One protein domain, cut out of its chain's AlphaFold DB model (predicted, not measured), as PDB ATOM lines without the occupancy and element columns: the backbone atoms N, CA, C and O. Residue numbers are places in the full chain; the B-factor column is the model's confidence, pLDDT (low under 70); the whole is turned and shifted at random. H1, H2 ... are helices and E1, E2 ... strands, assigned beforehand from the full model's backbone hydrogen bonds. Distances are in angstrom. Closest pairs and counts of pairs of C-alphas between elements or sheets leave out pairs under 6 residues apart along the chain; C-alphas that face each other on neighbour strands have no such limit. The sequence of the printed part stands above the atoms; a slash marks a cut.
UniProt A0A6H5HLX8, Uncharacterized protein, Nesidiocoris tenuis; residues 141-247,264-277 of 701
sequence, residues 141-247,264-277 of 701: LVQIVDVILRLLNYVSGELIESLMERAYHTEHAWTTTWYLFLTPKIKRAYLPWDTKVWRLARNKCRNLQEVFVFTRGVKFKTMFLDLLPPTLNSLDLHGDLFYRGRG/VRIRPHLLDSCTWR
ATOM      1  N   LEU A 141      14.488 -55.036  12.645       70.12
ATOM      2  CA  LEU A 141      13.606 -54.291  11.734       70.12
ATOM      3  C   LEU A 141      12.129 -54.422  12.140       70.12
ATOM      4  O   LEU A 141      11.393 -53.437  12.110       70.12
ATOM      5  N   VAL A 142      11.701 -55.605  12.598       72.19
ATOM      6  CA  VAL A 142      10.332 -55.822  13.100       72.19
ATOM      7  C   VAL A 142      10.049 -54.966  14.341       72.19
ATOM      8  O   VAL A 142       8.964 -54.391  14.443       72.19
ATOM      9  N   GLN A 143      11.021 -54.814  15.250       77.75
ATOM     10  CA  GLN A 143      10.890 -53.923  16.410       77.75
ATOM     11  C   GLN A 143      10.789 -52.447  15.994       77.75
ATOM     12  O   GLN A 143       9.922 -51.738  16.502       77.75
ATOM     13  N   ILE A 144      11.604 -51.988  15.035       78.62
ATOM     14  CA  ILE A 144      11.545 -50.608  14.519       78.62
ATOM     15  C   ILE A 144      10.174 -50.321  13.881       78.62
ATOM     16  O   ILE A 144       9.558 -49.298  14.185       78.62
ATOM     17  N   VAL A 145       9.649 -51.233  13.054       75.31
ATOM     18  CA  VAL A 145       8.324 -51.072  12.423       75.31
ATOM     19  C   VAL A 145       7.198 -51.061  13.465       75.31
ATOM     20  O   VAL A 145       6.285 -50.243  13.357       75.31
ATOM     21  N   ASP A 146       7.260 -51.895  14.507       76.44
ATOM     22  CA  ASP A 146       6.279 -51.860  15.603       76.44
ATOM     23  C   ASP A 146       6.376 -50.563  16.434       76.44
ATOM     24  O   ASP A 146       5.354 -49.961  16.759       76.44
ATOM     25  N   VAL A 147       7.580 -50.041  16.701       82.62
ATOM     26  CA  VAL A 147       7.759 -48.721  17.338       82.62
ATOM     27  C   VAL A 147       7.154 -47.605  16.480       82.62
ATOM     28  O   VAL A 147       6.413 -46.770  17.007       82.62
ATOM     29  N   ILE A 148       7.381 -47.609  15.162       80.81
ATOM     30  CA  ILE A 148       6.782 -46.637  14.229       80.81
ATOM     31  C   ILE A 148       5.251 -46.760  14.217       80.81
ATOM     32  O   ILE A 148       4.554 -45.750  14.325       80.81
ATOM     33  N   LEU A 149       4.698 -47.976  14.167       78.62
ATOM     34  CA  LEU A 149       3.252 -48.204  14.237       78.62
ATOM     35  C   LEU A 149       2.654 -47.751  15.575       78.62
ATOM     36  O   LEU A 149       1.570 -47.162  15.594       78.62
ATOM     37  N   ARG A 150       3.342 -47.962  16.703       81.38
ATOM     38  CA  ARG A 150       2.932 -47.427  18.013       81.38
ATOM     39  C   ARG A 150       2.939 -45.896  18.002       81.38
ATOM     40  O   ARG A 150       1.952 -45.297  18.423       81.38
ATOM     41  N   LEU A 151       3.985 -45.258  17.470       83.19
ATOM     42  CA  LEU A 151       4.076 -43.796  17.338       83.19
ATOM     43  C   LEU A 151       2.959 -43.221  16.453       83.19
ATOM     44  O   LEU A 151       2.282 -42.283  16.874       83.19
ATOM     45  N   LEU A 152       2.684 -43.821  15.290       81.12
ATOM     46  CA  LEU A 152       1.562 -43.443  14.418       81.12
ATOM     47  C   LEU A 152       0.206 -43.609  15.121       81.12
ATOM     48  O   LEU A 152      -0.658 -42.740  15.011       81.12
ATOM     49  N   ASN A 153       0.034 -44.649  15.940       82.31
ATOM     50  CA  ASN A 153      -1.152 -44.794  16.787       82.31
ATOM     51  C   ASN A 153      -1.257 -43.727  17.899       82.31
ATOM     52  O   ASN A 153      -2.354 -43.529  18.425       82.31
ATOM     53  N   TYR A 154      -0.197 -42.979  18.234       84.06
ATOM     54  CA  TYR A 154      -0.269 -41.798  19.111       84.06
ATOM     55  C   TYR A 154      -0.566 -40.486  18.371       84.06
ATOM     56  O   TYR A 154      -1.123 -39.573  18.988       84.06
ATOM     57  N   VAL A 155      -0.299 -40.401  17.064       87.06
ATOM     58  CA  VAL A 155      -0.657 -39.248  16.219       87.06
ATOM     59  C   VAL A 155      -2.185 -39.012  16.226       87.06
ATOM     60  O   VAL A 155      -2.986 -39.901  16.536       87.06
ATOM     61  N   SER A 156      -2.618 -37.773  15.977       89.56
ATOM     62  CA  SER A 156      -4.035 -37.415  15.806       89.56
ATOM     63  C   SER A 156      -4.516 -37.755  14.394       89.56
ATOM     64  O   SER A 156      -3.827 -37.410  13.441       89.56
ATOM     65  N   GLY A 157      -5.711 -38.347  14.253       88.50
ATOM     66  CA  GLY A 157      -6.281 -38.727  12.946       88.50
ATOM     67  C   GLY A 157      -6.276 -37.584  11.925       88.50
ATOM     68  O   GLY A 157      -5.817 -37.783  10.811       88.50
ATOM     69  N   GLU A 158      -6.618 -36.367  12.367       88.50
ATOM     70  CA  GLU A 158      -6.514 -35.095  11.620       88.50
ATOM     71  C   GLU A 158      -5.190 -34.930  10.845       88.50
ATOM     72  O   GLU A 158      -5.166 -34.408   9.738       88.50
ATOM     73  N   LEU A 159      -4.078 -35.366  11.445       89.50
ATOM     74  CA  LEU A 159      -2.730 -35.193  10.908       89.50
ATOM     75  C   LEU A 159      -2.406 -36.244   9.844       89.50
ATOM     76  O   LEU A 159      -1.740 -35.950   8.860       89.50
ATOM     77  N   ILE A 160      -2.894 -37.467  10.062       89.75
ATOM     78  CA  ILE A 160      -2.768 -38.587   9.129       89.75
ATOM     79  C   ILE A 160      -3.650 -38.327   7.904       89.75
ATOM     80  O   ILE A 160      -3.208 -38.539   6.783       89.75
ATOM     81  N   GLU A 161      -4.853 -37.787   8.112       91.00
ATOM     82  CA  GLU A 161      -5.748 -37.344   7.042       91.00
ATOM     83  C   GLU A 161      -5.063 -36.324   6.127       91.00
ATOM     84  O   GLU A 161      -5.003 -36.559   4.925       91.00
ATOM     85  N   SER A 162      -4.471 -35.253   6.674       88.56
ATOM     86  CA  SER A 162      -3.764 -34.258   5.852       88.56
ATOM     87  C   SER A 162      -2.438 -34.750   5.250       88.56
ATOM     88  O   SER A 162      -2.015 -34.223   4.224       88.56
ATOM     89  N   LEU A 163      -1.791 -35.769   5.829       87.88
ATOM     90  CA  LEU A 163      -0.658 -36.454   5.192       87.88
ATOM     91  C   LEU A 163      -1.121 -37.276   3.977       87.88
ATOM     92  O   LEU A 163      -0.542 -37.138   2.905       87.88
ATOM     93  N   MET A 164      -2.193 -38.066   4.108       88.81
ATOM     94  CA  MET A 164      -2.770 -38.829   2.990       88.81
ATOM     95  C   MET A 164      -3.337 -37.916   1.889       88.81
ATOM     96  O   MET A 164      -3.212 -38.231   0.713       88.81
ATOM     97  N   GLU A 165      -3.933 -36.782   2.266       87.75
ATOM     98  CA  GLU A 165      -4.455 -35.735   1.373       87.75
ATOM     99  C   GLU A 165      -3.346 -35.130   0.500       87.75
ATOM    100  O   GLU A 165      -3.493 -35.026  -0.715       87.75
ATOM    101  N   ARG A 166      -2.187 -34.808   1.091       85.19
ATOM    102  CA  ARG A 166      -1.020 -34.335   0.331       85.19
ATOM    103  C   ARG A 166      -0.339 -35.428  -0.475       85.19
ATOM    104  O   ARG A 166       0.053 -35.167  -1.608       85.19
ATOM    105  N   ALA A 167      -0.203 -36.631   0.080       82.75
ATOM    106  CA  ALA A 167       0.358 -37.766  -0.644       82.75
ATOM    107  C   ALA A 167      -0.480 -38.051  -1.905       82.75
ATOM    108  O   ALA A 167       0.070 -38.183  -2.992       82.75
ATOM    109  N   TYR A 168      -1.812 -37.987  -1.798       83.31
ATOM    110  CA  TYR A 168      -2.725 -38.093  -2.938       83.31
ATOM    111  C   TYR A 168      -2.524 -36.984  -3.987       83.31
ATOM    112  O   TYR A 168      -2.546 -37.259  -5.184       83.31
ATOM    113  N   HIS A 169      -2.265 -35.745  -3.569       82.56
ATOM    114  CA  HIS A 169      -1.966 -34.654  -4.501       82.56
ATOM    115  C   HIS A 169      -0.525 -34.651  -5.060       82.56
ATOM    116  O   HIS A 169      -0.252 -33.861  -5.960       82.56
ATOM    117  N   THR A 170       0.392 -35.495  -4.565       82.31
ATOM    118  CA  THR A 170       1.826 -35.469  -4.944       82.31
ATOM    119  C   THR A 170       2.392 -36.788  -5.480       82.31
ATOM    120  O   THR A 170       3.455 -36.762  -6.097       82.31
ATOM    121  N   GLU A 171       1.711 -37.921  -5.297       76.75
ATOM    122  CA  GLU A 171       2.069 -39.223  -5.876       76.75
ATOM    123  C   GLU A 171       0.901 -39.758  -6.720       76.75
ATOM    124  O   GLU A 171      -0.218 -39.922  -6.238       76.75
ATOM    125  N   HIS A 172       1.152 -40.080  -7.992       73.62
ATOM    126  CA  HIS A 172       0.116 -40.574  -8.913       73.62
ATOM    127  C   HIS A 172      -0.276 -42.052  -8.702       73.62
ATOM    128  O   HIS A 172      -1.142 -42.567  -9.410       73.62
ATOM    129  N   ALA A 173       0.353 -42.753  -7.753       83.38
ATOM    130  CA  ALA A 173       0.164 -44.180  -7.509       83.38
ATOM    131  C   ALA A 173       0.187 -44.510  -6.010       83.38
ATOM    132  O   ALA A 173       0.944 -43.924  -5.243       83.38
ATOM    133  N   TRP A 174      -0.609 -45.501  -5.602       84.31
ATOM    134  CA  TRP A 174      -0.562 -46.039  -4.242       84.31
ATOM    135  C   TRP A 174       0.668 -46.925  -4.051       84.31
ATOM    136  O   TRP A 174       0.864 -47.863  -4.825       84.31
ATOM    137  N   THR A 175       1.435 -46.711  -2.984       88.06
ATOM    138  CA  THR A 175       2.549 -47.596  -2.610       88.06
ATOM    139  C   THR A 175       2.237 -48.396  -1.340       88.06
ATOM    140  O   THR A 175       1.340 -48.068  -0.560       88.06
ATOM    141  N   THR A 176       2.965 -49.494  -1.121       86.75
ATOM    142  CA  THR A 176       2.810 -50.389   0.045       86.75
ATOM    143  C   THR A 176       3.020 -49.665   1.379       86.75
ATOM    144  O   THR A 176       2.418 -50.032   2.388       86.75
ATOM    145  N   THR A 177       3.816 -48.595   1.391       87.38
ATOM    146  CA  THR A 177       4.115 -47.792   2.586       87.38
ATOM    147  C   THR A 177       2.872 -47.087   3.148       87.38
ATOM    148  O   THR A 177       2.739 -46.954   4.365       87.38
ATOM    149  N   TRP A 178       1.892 -46.730   2.307       90.12
ATOM    150  CA  TRP A 178       0.676 -46.022   2.731       90.12
ATOM    151  C   TRP A 178      -0.225 -46.862   3.659       90.12
ATOM    152  O   TRP A 178      -1.065 -46.314   4.376       90.12
ATOM    153  N   TYR A 179      -0.019 -48.185   3.744       92.19
ATOM    154  CA  TYR A 179      -0.667 -49.041   4.750       92.19
ATOM    155  C   TYR A 179      -0.344 -48.657   6.205       92.19
ATOM    156  O   TYR A 179      -1.071 -49.072   7.116       92.19
ATOM    157  N   LEU A 180       0.712 -47.866   6.429       91.38
ATOM    158  CA  LEU A 180       1.061 -47.275   7.722       91.38
ATOM    159  C   LEU A 180       0.039 -46.214   8.175       91.38
ATOM    160  O   LEU A 180      -0.228 -46.096   9.371       91.38
ATOM    161  N   PHE A 181      -0.587 -45.488   7.242       93.38
ATOM    162  CA  PHE A 181      -1.579 -44.449   7.550       93.38
ATOM    163  C   PHE A 181      -2.957 -45.014   7.934       93.38
ATOM    164  O   PHE A 181      -3.766 -44.319   8.550       93.38
ATOM    165  N   LEU A 182      -3.222 -46.295   7.650       95.12
ATOM    166  CA  LEU A 182      -4.473 -46.980   7.991       95.12
ATOM    167  C   LEU A 182      -4.558 -47.306   9.494       95.12
ATOM    168  O   LEU A 182      -4.504 -48.465   9.908       95.12
ATOM    169  N   THR A 183      -4.681 -46.271  10.325       94.69
ATOM    170  CA  THR A 183      -4.823 -46.382  11.786       94.69
ATOM    171  C   THR A 183      -6.299 -46.385  12.215       94.69
ATOM    172  O   THR A 183      -7.157 -45.877  11.488       94.69
ATOM    173  N   PRO A 184      -6.640 -46.870  13.427       95.06
ATOM    174  CA  PRO A 184      -8.010 -46.813  13.950       95.06
ATOM    175  C   PRO A 184      -8.556 -45.398  14.196       95.06
ATOM    176  O   PRO A 184      -9.730 -45.262  14.532       95.06
ATOM    177  N   LYS A 185      -7.722 -44.354  14.085       94.12
ATOM    178  CA  LYS A 185      -8.060 -42.959  14.407       94.12
ATOM    179  C   LYS A 185      -8.507 -42.113  13.214       94.12
ATOM    180  O   LYS A 185      -9.022 -41.022  13.450       94.12
ATOM    181  N   ILE A 186      -8.273 -42.558  11.979       95.31
ATOM    182  CA  ILE A 186      -8.676 -41.793  10.791       95.31
ATOM    183  C   ILE A 186     -10.201 -41.827  10.638       95.31
ATOM    184  O   ILE A 186     -10.822 -42.873  10.839       95.31
ATOM    185  N   LYS A 187     -10.792 -40.683  10.290       95.69
ATOM    186  CA  LYS A 187     -12.203 -40.553   9.898       95.69
ATOM    187  C   LYS A 187     -12.362 -40.402   8.396       95.69
ATOM    188  O   LYS A 187     -13.399 -40.782   7.861       95.69
ATOM    189  N   ARG A 188     -11.347 -39.858   7.728       95.50
ATOM    190  CA  ARG A 188     -11.284 -39.722   6.274       95.50
ATOM    191  C   ARG A 188     -10.109 -40.539   5.742       95.50
ATOM    192  O   ARG A 188      -9.077 -40.622   6.403       95.50
ATOM    193  N   ALA A 189     -10.256 -41.155   4.575       95.38
ATOM    194  CA  ALA A 189      -9.150 -41.832   3.901       95.38
ATOM    195  C   ALA A 189      -9.246 -41.672   2.385       95.38
ATOM    196  O   ALA A 189     -10.325 -41.781   1.807       95.38
ATOM    197  N   TYR A 190      -8.096 -41.484   1.752       94.19
ATOM    198  CA  TYR A 190      -7.923 -41.661   0.316       94.19
ATOM    199  C   TYR A 190      -7.520 -43.125   0.110       94.19
ATOM    200  O   TYR A 190      -6.602 -43.569   0.794       94.19
ATOM    201  N   LEU A 191      -8.214 -43.903  -0.730       94.94
ATOM    202  CA  LEU A 191      -7.955 -45.342  -0.926       94.94
ATOM    203  C   LEU A 191      -8.033 -45.738  -2.415       94.94
ATOM    204  O   LEU A 191      -8.948 -45.299  -3.108       94.94
ATOM    205  N   PRO A 192      -7.155 -46.617  -2.928       93.81
ATOM    206  CA  PRO A 192      -7.321 -47.220  -4.246       93.81
ATOM    207  C   PRO A 192      -8.471 -48.238  -4.234       93.81
ATOM    208  O   PRO A 192      -8.826 -48.798  -3.191       93.81
ATOM    209  N   TRP A 193      -9.020 -48.559  -5.405       94.25
ATOM    210  CA  TRP A 193     -10.089 -49.562  -5.535       94.25
ATOM    211  C   TRP A 193      -9.575 -51.017  -5.550       94.25
ATOM    212  O   TRP A 193      -9.921 -51.817  -6.420       94.25
ATOM    213  N   ASP A 194      -8.731 -51.379  -4.580       94.06
ATOM    214  CA  ASP A 194      -8.200 -52.739  -4.423       94.06
ATOM    215  C   ASP A 194      -8.814 -53.488  -3.226       94.06
ATOM    216  O   ASP A 194      -8.993 -52.973  -2.121       94.06
ATOM    217  N   THR A 195      -9.114 -54.767  -3.451       94.69
ATOM    218  CA  THR A 195      -9.810 -55.637  -2.499       94.69
ATOM    219  C   THR A 195      -8.994 -55.922  -1.229       94.69
ATOM    220  O   THR A 195      -9.583 -56.151  -0.171       94.69
ATOM    221  N   LYS A 196      -7.655 -55.912  -1.288       94.56
ATOM    222  CA  LYS A 196      -6.789 -56.102  -0.112       94.56
ATOM    223  C   LYS A 196      -6.762 -54.830   0.733       94.56
ATOM    224  O   LYS A 196      -6.934 -54.927   1.948       94.56
ATOM    225  N   VAL A 197      -6.628 -53.656   0.103       94.81
ATOM    226  CA  VAL A 197      -6.660 -52.362   0.808       94.81
ATOM    227  C   VAL A 197      -7.992 -52.168   1.527       94.81
ATOM    228  O   VAL A 197      -7.999 -51.858   2.717       94.81
ATOM    229  N   TRP A 198      -9.115 -52.442   0.860       95.88
ATOM    230  CA  TRP A 198     -10.445 -52.321   1.465       95.88
ATOM    231  C   TRP A 198     -10.668 -53.279   2.645       95.88
ATOM    232  O   TRP A 198     -11.168 -52.855   3.688       95.88
ATOM    233  N   ARG A 199     -10.215 -54.539   2.552       96.00
ATOM    234  CA  ARG A 199     -10.220 -55.478   3.695       96.00
ATOM    235  C   ARG A 199      -9.365 -54.971   4.862       96.00
ATOM    236  O   ARG A 199      -9.781 -55.068   6.014       96.00
ATOM    237  N   LEU A 200      -8.189 -54.410   4.581       95.31
ATOM    238  CA  LEU A 200      -7.297 -53.870   5.609       95.31
ATOM    239  C   LEU A 200      -7.891 -52.625   6.287       95.31
ATOM    240  O   LEU A 200      -7.846 -52.522   7.514       95.31
ATOM    241  N   ALA A 201      -8.495 -51.723   5.508       95.94
ATOM    242  CA  ALA A 201      -9.190 -50.539   6.002       95.94
ATOM    243  C   ALA A 201     -10.394 -50.916   6.880       95.94
ATOM    244  O   ALA A 201     -10.521 -50.390   7.982       95.94
ATOM    245  N   ARG A 202     -11.218 -51.890   6.467       95.62
ATOM    246  CA  ARG A 202     -12.319 -52.430   7.286       95.62
ATOM    247  C   ARG A 202     -11.844 -52.945   8.647       95.62
ATOM    248  O   ARG A 202     -12.485 -52.682   9.661       95.62
ATOM    249  N   ASN A 203     -10.723 -53.666   8.669       95.62
ATOM    250  CA  ASN A 203     -10.228 -54.324   9.878       95.62
ATOM    251  C   ASN A 203      -9.498 -53.355  10.830       95.62
ATOM    252  O   ASN A 203      -9.627 -53.482  12.050       95.62
ATOM    253  N   LYS A 204      -8.742 -52.380  10.296       94.88
ATOM    254  CA  LYS A 204      -7.987 -51.397  11.099       94.88
ATOM    255  C   LYS A 204      -8.779 -50.121  11.411       94.88
ATOM    256  O   LYS A 204      -8.798 -49.677  12.558       94.88
ATOM    257  N   CYS A 205      -9.418 -49.508  10.418       95.62
ATOM    258  CA  CYS A 205      -9.909 -48.128  10.470       95.62
ATOM    259  C   CYS A 205     -11.345 -48.038  11.010       95.62
ATOM    260  O   CYS A 205     -12.266 -47.600  10.329       95.62
ATOM    261  N   ARG A 206     -11.535 -48.439  12.273       92.00
ATOM    262  CA  ARG A 206     -12.857 -48.546  12.928       92.00
ATOM    263  C   ARG A 206     -13.661 -47.242  13.026       92.00
ATOM    264  O   ARG A 206     -14.848 -47.309  13.309       92.00
ATOM    265  N   ASN A 207     -13.030 -46.080  12.842       94.56
ATOM    266  CA  ASN A 207     -13.680 -44.764  12.866       94.56
ATOM    267  C   ASN A 207     -13.817 -44.128  11.469       94.56
ATOM    268  O   ASN A 207     -14.175 -42.955  11.380       94.56
ATOM    269  N   LEU A 208     -13.532 -44.871  10.393       96.19
ATOM    270  CA  LEU A 208     -13.577 -44.374   9.018       96.19
ATOM    271  C   LEU A 208     -15.026 -44.063   8.611       96.19
ATOM    272  O   LEU A 208     -15.883 -44.946   8.662       96.19
ATOM    273  N   GLN A 209     -15.274 -42.799   8.257       96.06
ATOM    274  CA  GLN A 209     -16.580 -42.175   8.009       96.06
ATOM    275  C   GLN A 209     -16.732 -41.663   6.570       96.06
ATOM    276  O   GLN A 209     -17.828 -41.750   6.026       96.06
ATOM    277  N   GLU A 210     -15.661 -41.167   5.947       95.88
ATOM    278  CA  GLU A 210     -15.651 -40.731   4.544       95.88
ATOM    279  C   GLU A 210     -14.467 -41.389   3.812       95.88
ATOM    280  O   GLU A 210     -13.354 -41.422   4.343       95.88
ATOM    281  N   VAL A 211     -14.681 -41.917   2.604       96.06
ATOM    282  CA  VAL A 211     -13.593 -42.416   1.744       96.06
ATOM    283  C   VAL A 211     -13.654 -41.775   0.369       96.06
ATOM    284  O   VAL A 211     -14.701 -41.770  -0.277       96.06
ATOM    285  N   PHE A 212     -12.491 -41.322  -0.090       94.56
ATOM    286  CA  PHE A 212     -12.251 -40.826  -1.436       94.56
ATOM    287  C   PHE A 212     -11.433 -41.869  -2.203       94.56
ATOM    288  O   PHE A 212     -10.340 -42.257  -1.788       94.56
ATOM    289  N   VAL A 213     -11.968 -42.349  -3.318       93.88
ATOM    290  CA  VAL A 213     -11.326 -43.307  -4.212       93.88
ATOM    291  C   VAL A 213     -10.864 -42.558  -5.446       93.88
ATOM    292  O   VAL A 213     -11.658 -41.942  -6.146       93.88
ATOM    293  N   PHE A 214      -9.560 -42.611  -5.697       84.88
ATOM    294  CA  PHE A 214      -8.904 -41.827  -6.744       84.88
ATOM    295  C   PHE A 214      -8.560 -42.630  -8.002       84.88
ATOM    296  O   PHE A 214      -8.076 -42.082  -8.992       84.88
ATOM    297  N   THR A 215      -8.771 -43.947  -7.975       82.56
ATOM    298  CA  THR A 215      -8.550 -44.807  -9.139       82.56
ATOM    299  C   THR A 215      -9.592 -44.468 -10.212       82.56
ATOM    300  O   THR A 215     -10.762 -44.820 -10.078       82.56
ATOM    301  N   ARG A 216      -9.179 -43.770 -11.276       85.12
ATOM    302  CA  ARG A 216     -10.048 -43.428 -12.416       85.12
ATOM    303  C   ARG A 216     -10.427 -44.673 -13.226       85.12
ATOM    304  O   ARG A 216      -9.695 -45.661 -13.230       85.12
ATOM    305  N   GLY A 217     -11.567 -44.626 -13.922       86.19
ATOM    306  CA  GLY A 217     -12.022 -45.705 -14.813       86.19
ATOM    307  C   GLY A 217     -12.343 -47.034 -14.111       86.19
ATOM    308  O   GLY A 217     -12.365 -48.085 -14.752       86.19
ATOM    309  N   VAL A 218     -12.569 -47.009 -12.794       90.75
ATOM    310  CA  VAL A 218     -12.845 -48.196 -11.976       90.75
ATOM    311  C   VAL A 218     -14.070 -48.950 -12.472       90.75
ATOM    312  O   VAL A 218     -15.160 -48.392 -12.535       90.75
ATOM    313  N   LYS A 219     -13.914 -50.255 -12.717       94.44
ATOM    314  CA  LYS A 219     -15.049 -51.180 -12.794       94.44
ATOM    315  C   LYS A 219     -15.568 -51.440 -11.386       94.44
ATOM    316  O   LYS A 219     -14.919 -52.133 -10.595       94.44
ATOM    317  N   PHE A 220     -16.721 -50.854 -11.072       95.12
ATOM    318  CA  PHE A 220     -17.400 -51.090  -9.807       95.12
ATOM    319  C   PHE A 220     -17.772 -52.575  -9.696       95.12
ATOM    320  O   PHE A 220     -18.014 -53.248 -10.696       95.12
ATOM    321  N   LYS A 221     -17.782 -53.105  -8.471       94.94
ATOM    322  CA  LYS A 221     -18.283 -54.454  -8.187       94.94
ATOM    323  C   LYS A 221     -19.046 -54.413  -6.877       94.94
ATOM    324  O   LYS A 221     -18.465 -54.089  -5.841       94.94
ATOM    325  N   THR A 222     -20.313 -54.797  -6.914       94.50
ATOM    326  CA  THR A 222     -21.211 -54.867  -5.749       94.50
ATOM    327  C   THR A 222     -20.627 -55.585  -4.530       94.50
ATOM    328  O   THR A 222     -20.841 -55.123  -3.417       94.50
ATOM    329  N   MET A 223     -19.774 -56.602  -4.709       94.44
ATOM    330  CA  MET A 223     -19.060 -57.278  -3.607       94.44
ATOM    331  C   MET A 223     -18.226 -56.346  -2.698       94.44
ATOM    332  O   MET A 223     -17.875 -56.731  -1.583       94.44
ATOM    333  N   PHE A 224     -17.858 -55.136  -3.144       94.81
ATOM    334  CA  PHE A 224     -17.175 -54.164  -2.282       94.81
ATOM    335  C   PHE A 224     -18.106 -53.574  -1.212       94.81
ATOM    336  O   PHE A 224     -17.612 -53.197  -0.154       94.81
ATOM    337  N   LEU A 225     -19.430 -53.558  -1.425       94.62
ATOM    338  CA  LEU A 225     -20.433 -53.076  -0.459       94.62
ATOM    339  C   LEU A 225     -20.437 -53.891   0.843       94.62
ATOM    340  O   LEU A 225     -20.750 -53.348   1.907       94.62
ATOM    341  N   ASP A 226     -20.040 -55.163   0.754       94.31
ATOM    342  CA  ASP A 226     -19.844 -56.083   1.878       94.31
ATOM    343  C   ASP A 226     -18.471 -55.930   2.547       94.31
ATOM    344  O   ASP A 226     -18.260 -56.457   3.641       94.31
ATOM    345  N   LEU A 227     -17.524 -55.233   1.905       95.31
ATOM    346  CA  LEU A 227     -16.171 -54.953   2.404       95.31
ATOM    347  C   LEU A 227     -16.029 -53.562   3.035       95.31
ATOM    348  O   LEU A 227     -15.021 -53.314   3.696       95.31
ATOM    349  N   LEU A 228     -17.009 -52.671   2.866       95.62
ATOM    350  CA  LEU A 228     -16.989 -51.342   3.478       95.62
ATOM    351  C   LEU A 228     -16.966 -51.443   5.022       95.62
ATOM    352  O   LEU A 228     -17.616 -52.325   5.598       95.62
ATOM    353  N   PRO A 229     -16.267 -50.532   5.727       95.00
ATOM    354  CA  PRO A 229     -16.452 -50.357   7.164       95.00
ATOM    355  C   PRO A 229     -17.923 -50.019   7.469       95.00
ATOM    356  O   PRO A 229     -18.488 -49.153   6.805       95.00
ATOM    357  N   PRO A 230     -18.561 -50.618   8.490       93.31
ATOM    358  CA  PRO A 230     -19.951 -50.302   8.843       93.31
ATOM    359  C   PRO A 230     -20.132 -48.887   9.429       93.31
ATOM    360  O   PRO A 230     -21.255 -48.409   9.545       93.31
ATOM    361  N   THR A 231     -19.037 -48.205   9.777       94.88
ATOM    362  CA  THR A 231     -19.005 -46.784  10.163       94.88
ATOM    363  C   THR A 231     -18.867 -45.823   8.980       94.88
ATOM    364  O   THR A 231     -18.906 -44.610   9.192       94.88
ATOM    365  N   LEU A 232     -18.680 -46.337   7.756       96.12
ATOM    366  CA  LEU A 232     -18.523 -45.522   6.556       96.12
ATOM    367  C   LEU A 232     -19.868 -44.892   6.184       96.12
ATOM    368  O   LEU A 232     -20.798 -45.594   5.794       96.12
ATOM    369  N   ASN A 233     -19.945 -43.568   6.277       96.00
ATOM    370  CA  ASN A 233     -21.138 -42.784   5.980       96.00
ATOM    371  C   ASN A 233     -21.152 -42.276   4.532       96.00
ATOM    372  O   ASN A 233     -22.237 -42.170   3.958       96.00
ATOM    373  N   SER A 234     -19.983 -41.953   3.961       96.00
ATOM    374  CA  SER A 234     -19.833 -41.344   2.631       96.00
ATOM    375  C   SER A 234     -18.713 -42.008   1.817       96.00
ATOM    376  O   SER A 234     -17.645 -42.316   2.354       96.00
ATOM    377  N   LEU A 235     -18.959 -42.246   0.528       96.19
ATOM    378  CA  LEU A 235     -18.032 -42.874  -0.418       96.19
ATOM    379  C   LEU A 235     -18.034 -42.103  -1.746       96.19
ATOM    380  O   LEU A 235     -19.079 -41.990  -2.380       96.19
ATOM    381  N   ASP A 236     -16.876 -41.617  -2.186       95.44
ATOM    382  CA  ASP A 236     -16.705 -40.868  -3.437       95.44
ATOM    383  C   ASP A 236     -15.692 -41.568  -4.350       95.44
ATOM    384  O   ASP A 236     -14.572 -41.812  -3.919       95.44
ATOM    385  N   LEU A 237     -16.065 -41.894  -5.591       93.50
ATOM    386  CA  LEU A 237     -15.185 -42.498  -6.608       93.50
ATOM    387  C   LEU A 237     -14.658 -41.488  -7.644       93.50
ATOM    388  O   LEU A 237     -13.984 -41.882  -8.593       93.50
ATOM    389  N   HIS A 238     -14.960 -40.199  -7.473       80.50
ATOM    390  CA  HIS A 238     -14.533 -39.135  -8.387       80.50
ATOM    391  C   HIS A 238     -13.715 -38.035  -7.700       80.50
ATOM    392  O   HIS A 238     -12.797 -37.470  -8.288       80.50
ATOM    393  N   GLY A 239     -14.064 -37.722  -6.451       69.56
ATOM    394  CA  GLY A 239     -13.554 -36.571  -5.708       69.56
ATOM    395  C   GLY A 239     -14.471 -35.341  -5.749       69.56
ATOM    396  O   GLY A 239     -14.180 -34.353  -5.086       69.56
ATOM    397  N   ASP A 240     -15.604 -35.341  -6.457       61.78
ATOM    398  CA  ASP A 240     -16.456 -34.137  -6.536       61.78
ATOM    399  C   ASP A 240     -17.130 -33.749  -5.208       61.78
ATOM    400  O   ASP A 240     -17.564 -32.603  -5.051       61.78
ATOM    401  N   LEU A 241     -17.250 -34.662  -4.234       58.88
ATOM    402  CA  LEU A 241     -17.713 -34.307  -2.887       58.88
ATOM    403  C   LEU A 241     -16.666 -33.466  -2.143       58.88
ATOM    404  O   LEU A 241     -17.049 -32.582  -1.375       58.88
ATOM    405  N   PHE A 242     -15.376 -33.666  -2.433       54.53
ATOM    406  CA  PHE A 242     -14.278 -32.804  -1.981       54.53
ATOM    407  C   PHE A 242     -14.426 -31.394  -2.579       54.53
ATOM    408  O   PHE A 242     -14.483 -30.401  -1.855       54.53
ATOM    409  N   TYR A 243     -14.634 -31.302  -3.897       52.53
ATOM    410  CA  TYR A 243     -14.776 -30.027  -4.612       52.53
ATOM    411  C   TYR A 243     -16.123 -29.303  -4.405       52.53
ATOM    412  O   TYR A 243     -16.305 -28.186  -4.894       52.53
ATOM    413  N   ARG A 244     -17.078 -29.857  -3.641       54.84
ATOM    414  CA  ARG A 244     -18.416 -29.255  -3.423       54.84
ATOM    415  C   ARG A 244     -18.446 -28.012  -2.511       54.84
ATOM    416  O   ARG A 244     -19.520 -27.610  -2.065       54.84
ATOM    417  N   GLY A 245     -17.306 -27.369  -2.260       43.09
ATOM    418  CA  GLY A 245     -17.222 -26.127  -1.482       43.09
ATOM    419  C   GLY A 245     -17.167 -26.324   0.035       43.09
ATOM    420  O   GLY A 245     -17.242 -25.345   0.775       43.09
ATOM    421  N   ARG A 246     -16.964 -27.562   0.516       51.75
ATOM    422  CA  ARG A 246     -16.313 -27.777   1.816       51.75
ATOM    423  C   ARG A 246     -14.854 -27.338   1.655       51.75
ATOM    424  O   ARG A 246     -14.005 -28.148   1.309       51.75
ATOM    425  N   GLY A 247     -14.592 -26.039   1.811       40.56
ATOM    426  CA  GLY A 247     -13.245 -25.490   1.664       40.56
ATOM    427  C   GLY A 247     -12.249 -26.242   2.546       40.56
ATOM    428  O   GLY A 247     -12.584 -26.594   3.680       40.56
ATOM    429  N   VAL A 264       8.859 -40.295   3.770       61.59
ATOM    430  CA  VAL A 264       8.114 -41.251   2.927       61.59
ATOM    431  C   VAL A 264       8.883 -41.566   1.639       61.59
ATOM    432  O   VAL A 264       8.932 -42.723   1.224       61.59
ATOM    433  N   ARG A 265       9.536 -40.560   1.040       64.81
ATOM    434  CA  ARG A 265      10.267 -40.701  -0.230       64.81
ATOM    435  C   ARG A 265      11.620 -41.407  -0.111       64.81
ATOM    436  O   ARG A 265      12.014 -42.090  -1.051       64.81
ATOM    437  N   ILE A 266      12.349 -41.254   0.999       62.75
ATOM    438  CA  ILE A 266      13.778 -41.629   1.048       62.75
ATOM    439  C   ILE A 266      14.032 -43.150   1.156       62.75
ATOM    440  O   ILE A 266      15.048 -43.601   0.631       62.75
ATOM    441  N   ARG A 267      13.161 -43.970   1.783       57.97
ATOM    442  CA  ARG A 267      13.421 -45.431   1.952       57.97
ATOM    443  C   ARG A 267      12.244 -46.406   1.689       57.97
ATOM    444  O   ARG A 267      11.917 -47.194   2.580       57.97
ATOM    445  N   PRO A 268      11.648 -46.475   0.477       54.66
ATOM    446  CA  PRO A 268      10.655 -47.513   0.143       54.66
ATOM    447  C   PRO A 268      11.200 -48.947   0.302       54.66
ATOM    448  O   PRO A 268      10.545 -49.828   0.856       54.66
ATOM    449  N   HIS A 269      12.452 -49.156  -0.107       55.72
ATOM    450  CA  HIS A 269      13.139 -50.453  -0.160       55.72
ATOM    451  C   HIS A 269      13.368 -51.132   1.209       55.72
ATOM    452  O   HIS A 269      13.552 -52.347   1.254       55.72
ATOM    453  N   LEU A 270      13.305 -50.401   2.334       55.22
ATOM    454  CA  LEU A 270      13.324 -51.015   3.674       55.22
ATOM    455  C   LEU A 270      11.955 -51.565   4.109       55.22
ATOM    456  O   LEU A 270      11.892 -52.421   4.991       55.22
ATOM    457  N   LEU A 271      10.856 -51.089   3.514       54.19
ATOM    458  CA  LEU A 271       9.495 -51.497   3.877       54.19
ATOM    459  C   LEU A 271       9.009 -52.726   3.098       54.19
ATOM    460  O   LEU A 271       8.211 -53.490   3.641       54.19
ATOM    461  N   ASP A 272       9.519 -52.961   1.886       49.91
ATOM    462  CA  ASP A 272       9.160 -54.143   1.084       49.91
ATOM    463  C   ASP A 272       9.911 -55.425   1.507       49.91
ATOM    464  O   ASP A 272       9.385 -56.526   1.333       49.91
ATOM    465  N   SER A 273      11.097 -55.320   2.127       48.19
ATOM    466  CA  SER A 273      11.807 -56.482   2.704       48.19
ATOM    467  C   SER A 273      11.212 -56.945   4.044       48.19
ATOM    468  O   SER A 273      11.309 -58.121   4.409       48.19
ATOM    469  N   CYS A 274      10.537 -56.045   4.767       45.94
ATOM    470  CA  CYS A 274       9.825 -56.351   6.002       45.94
ATOM    471  C   CYS A 274       8.559 -57.170   5.706       45.94
ATOM    472  O   CYS A 274       7.497 -56.636   5.384       45.94
ATOM    473  N   THR A 275       8.651 -58.497   5.834       46.00
ATOM    474  CA  THR A 275       7.551 -59.414   5.501       46.00
ATOM    475  C   THR A 275       6.328 -59.246   6.418       46.00
ATOM    476  O   THR A 275       6.172 -59.905   7.443       46.00
ATOM    477  N   TRP A 276       5.371 -58.423   5.970       49.91
ATOM    478  CA  TRP A 276       4.078 -58.131   6.616       49.91
ATOM    479  C   TRP A 276       3.231 -59.351   7.034       49.91
ATOM    480  O   TRP A 276       2.269 -59.199   7.787       49.91
ATOM    481  N   ARG A 277       3.581 -60.565   6.584       43.59
ATOM    482  CA  ARG A 277       2.921 -61.838   6.931       43.59
ATOM    483  C   ARG A 277       2.877 -62.122   8.442       43.59
ATOM    484  O   ARG A 277       1.999 -62.860   8.875       43.59
TER     485      ARG A 277
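What this domain is: This is residues 141 to 247 and 264 to 277 of the 701 residues of an uncharacterized protein of Nesidiocoris tenuis (UniProt A0A6H5HLX8). A small sheet of three short strands has H2 at its E1 edge and H4 near E1, while H3 sits between this part and a far end made by H1 and H5. The 121 printed residues, under half of them in named elements, run H1 H2 H3 E1 H4 E2 E3 H5; the sheet's order is E1 E2 E3, parallel, and the class is mostly helix. The whole is compact, radius of gyration of the C-alphas 14.6 A, spanning 41 by 33 by 27 A.

How they stand to each other: Strands E1, residues 188 to 191, and E2, residues 210 to 213, are parallel, with N 191 and O 212 2.9 A apart, within hydrogen-bond range. E2 and E3, residues 234 to 236, are parallel, with N 213 and O 236 at 2.7 A. H4, residues 195 to 204, makes with E1 and E2 a strand-helix-strand unit, two parallel neighbour strands with a helix between, its crossover right-handed; the closest C-alphas of E1 and H4 are Leu 191 and Val 197, 7.3 A. H2, residues 157 to 170, only grazes the sheet with residues 157 to 168. H3, residues 176 to 180, and H5, residues 268 to 273, touch, closest C-alphas Thr 177 and Leu 271, 6.7 A. H1, residues 141 to 154, is close to but not clearly touching H3, closest C-alphas Leu 149 and Leu 180, 6.9 A. Every O i to N i+4 pair is within range in H1, H2 and H4, but 0 of 1 in H3, where 2 of 2 O i to N i+3 pairs are, and 1 of 2 in H5.

Where its parts are: H1 begins at C-alpha 141 (13.606, -54.291, 11.734) and spans 20.1 A; H2 spans 19.9 A and H4 14.4 A. H5 ends at C-alpha 273 (11.807, -56.482, 2.704).

The domain as a whole: Residues 248 to 263 are cut out, with C-alphas 247 and 264 26.6 A apart. E2 to E3 is a long link. Residues 239 to 247 and 264 to 277 have pLDDT under 70.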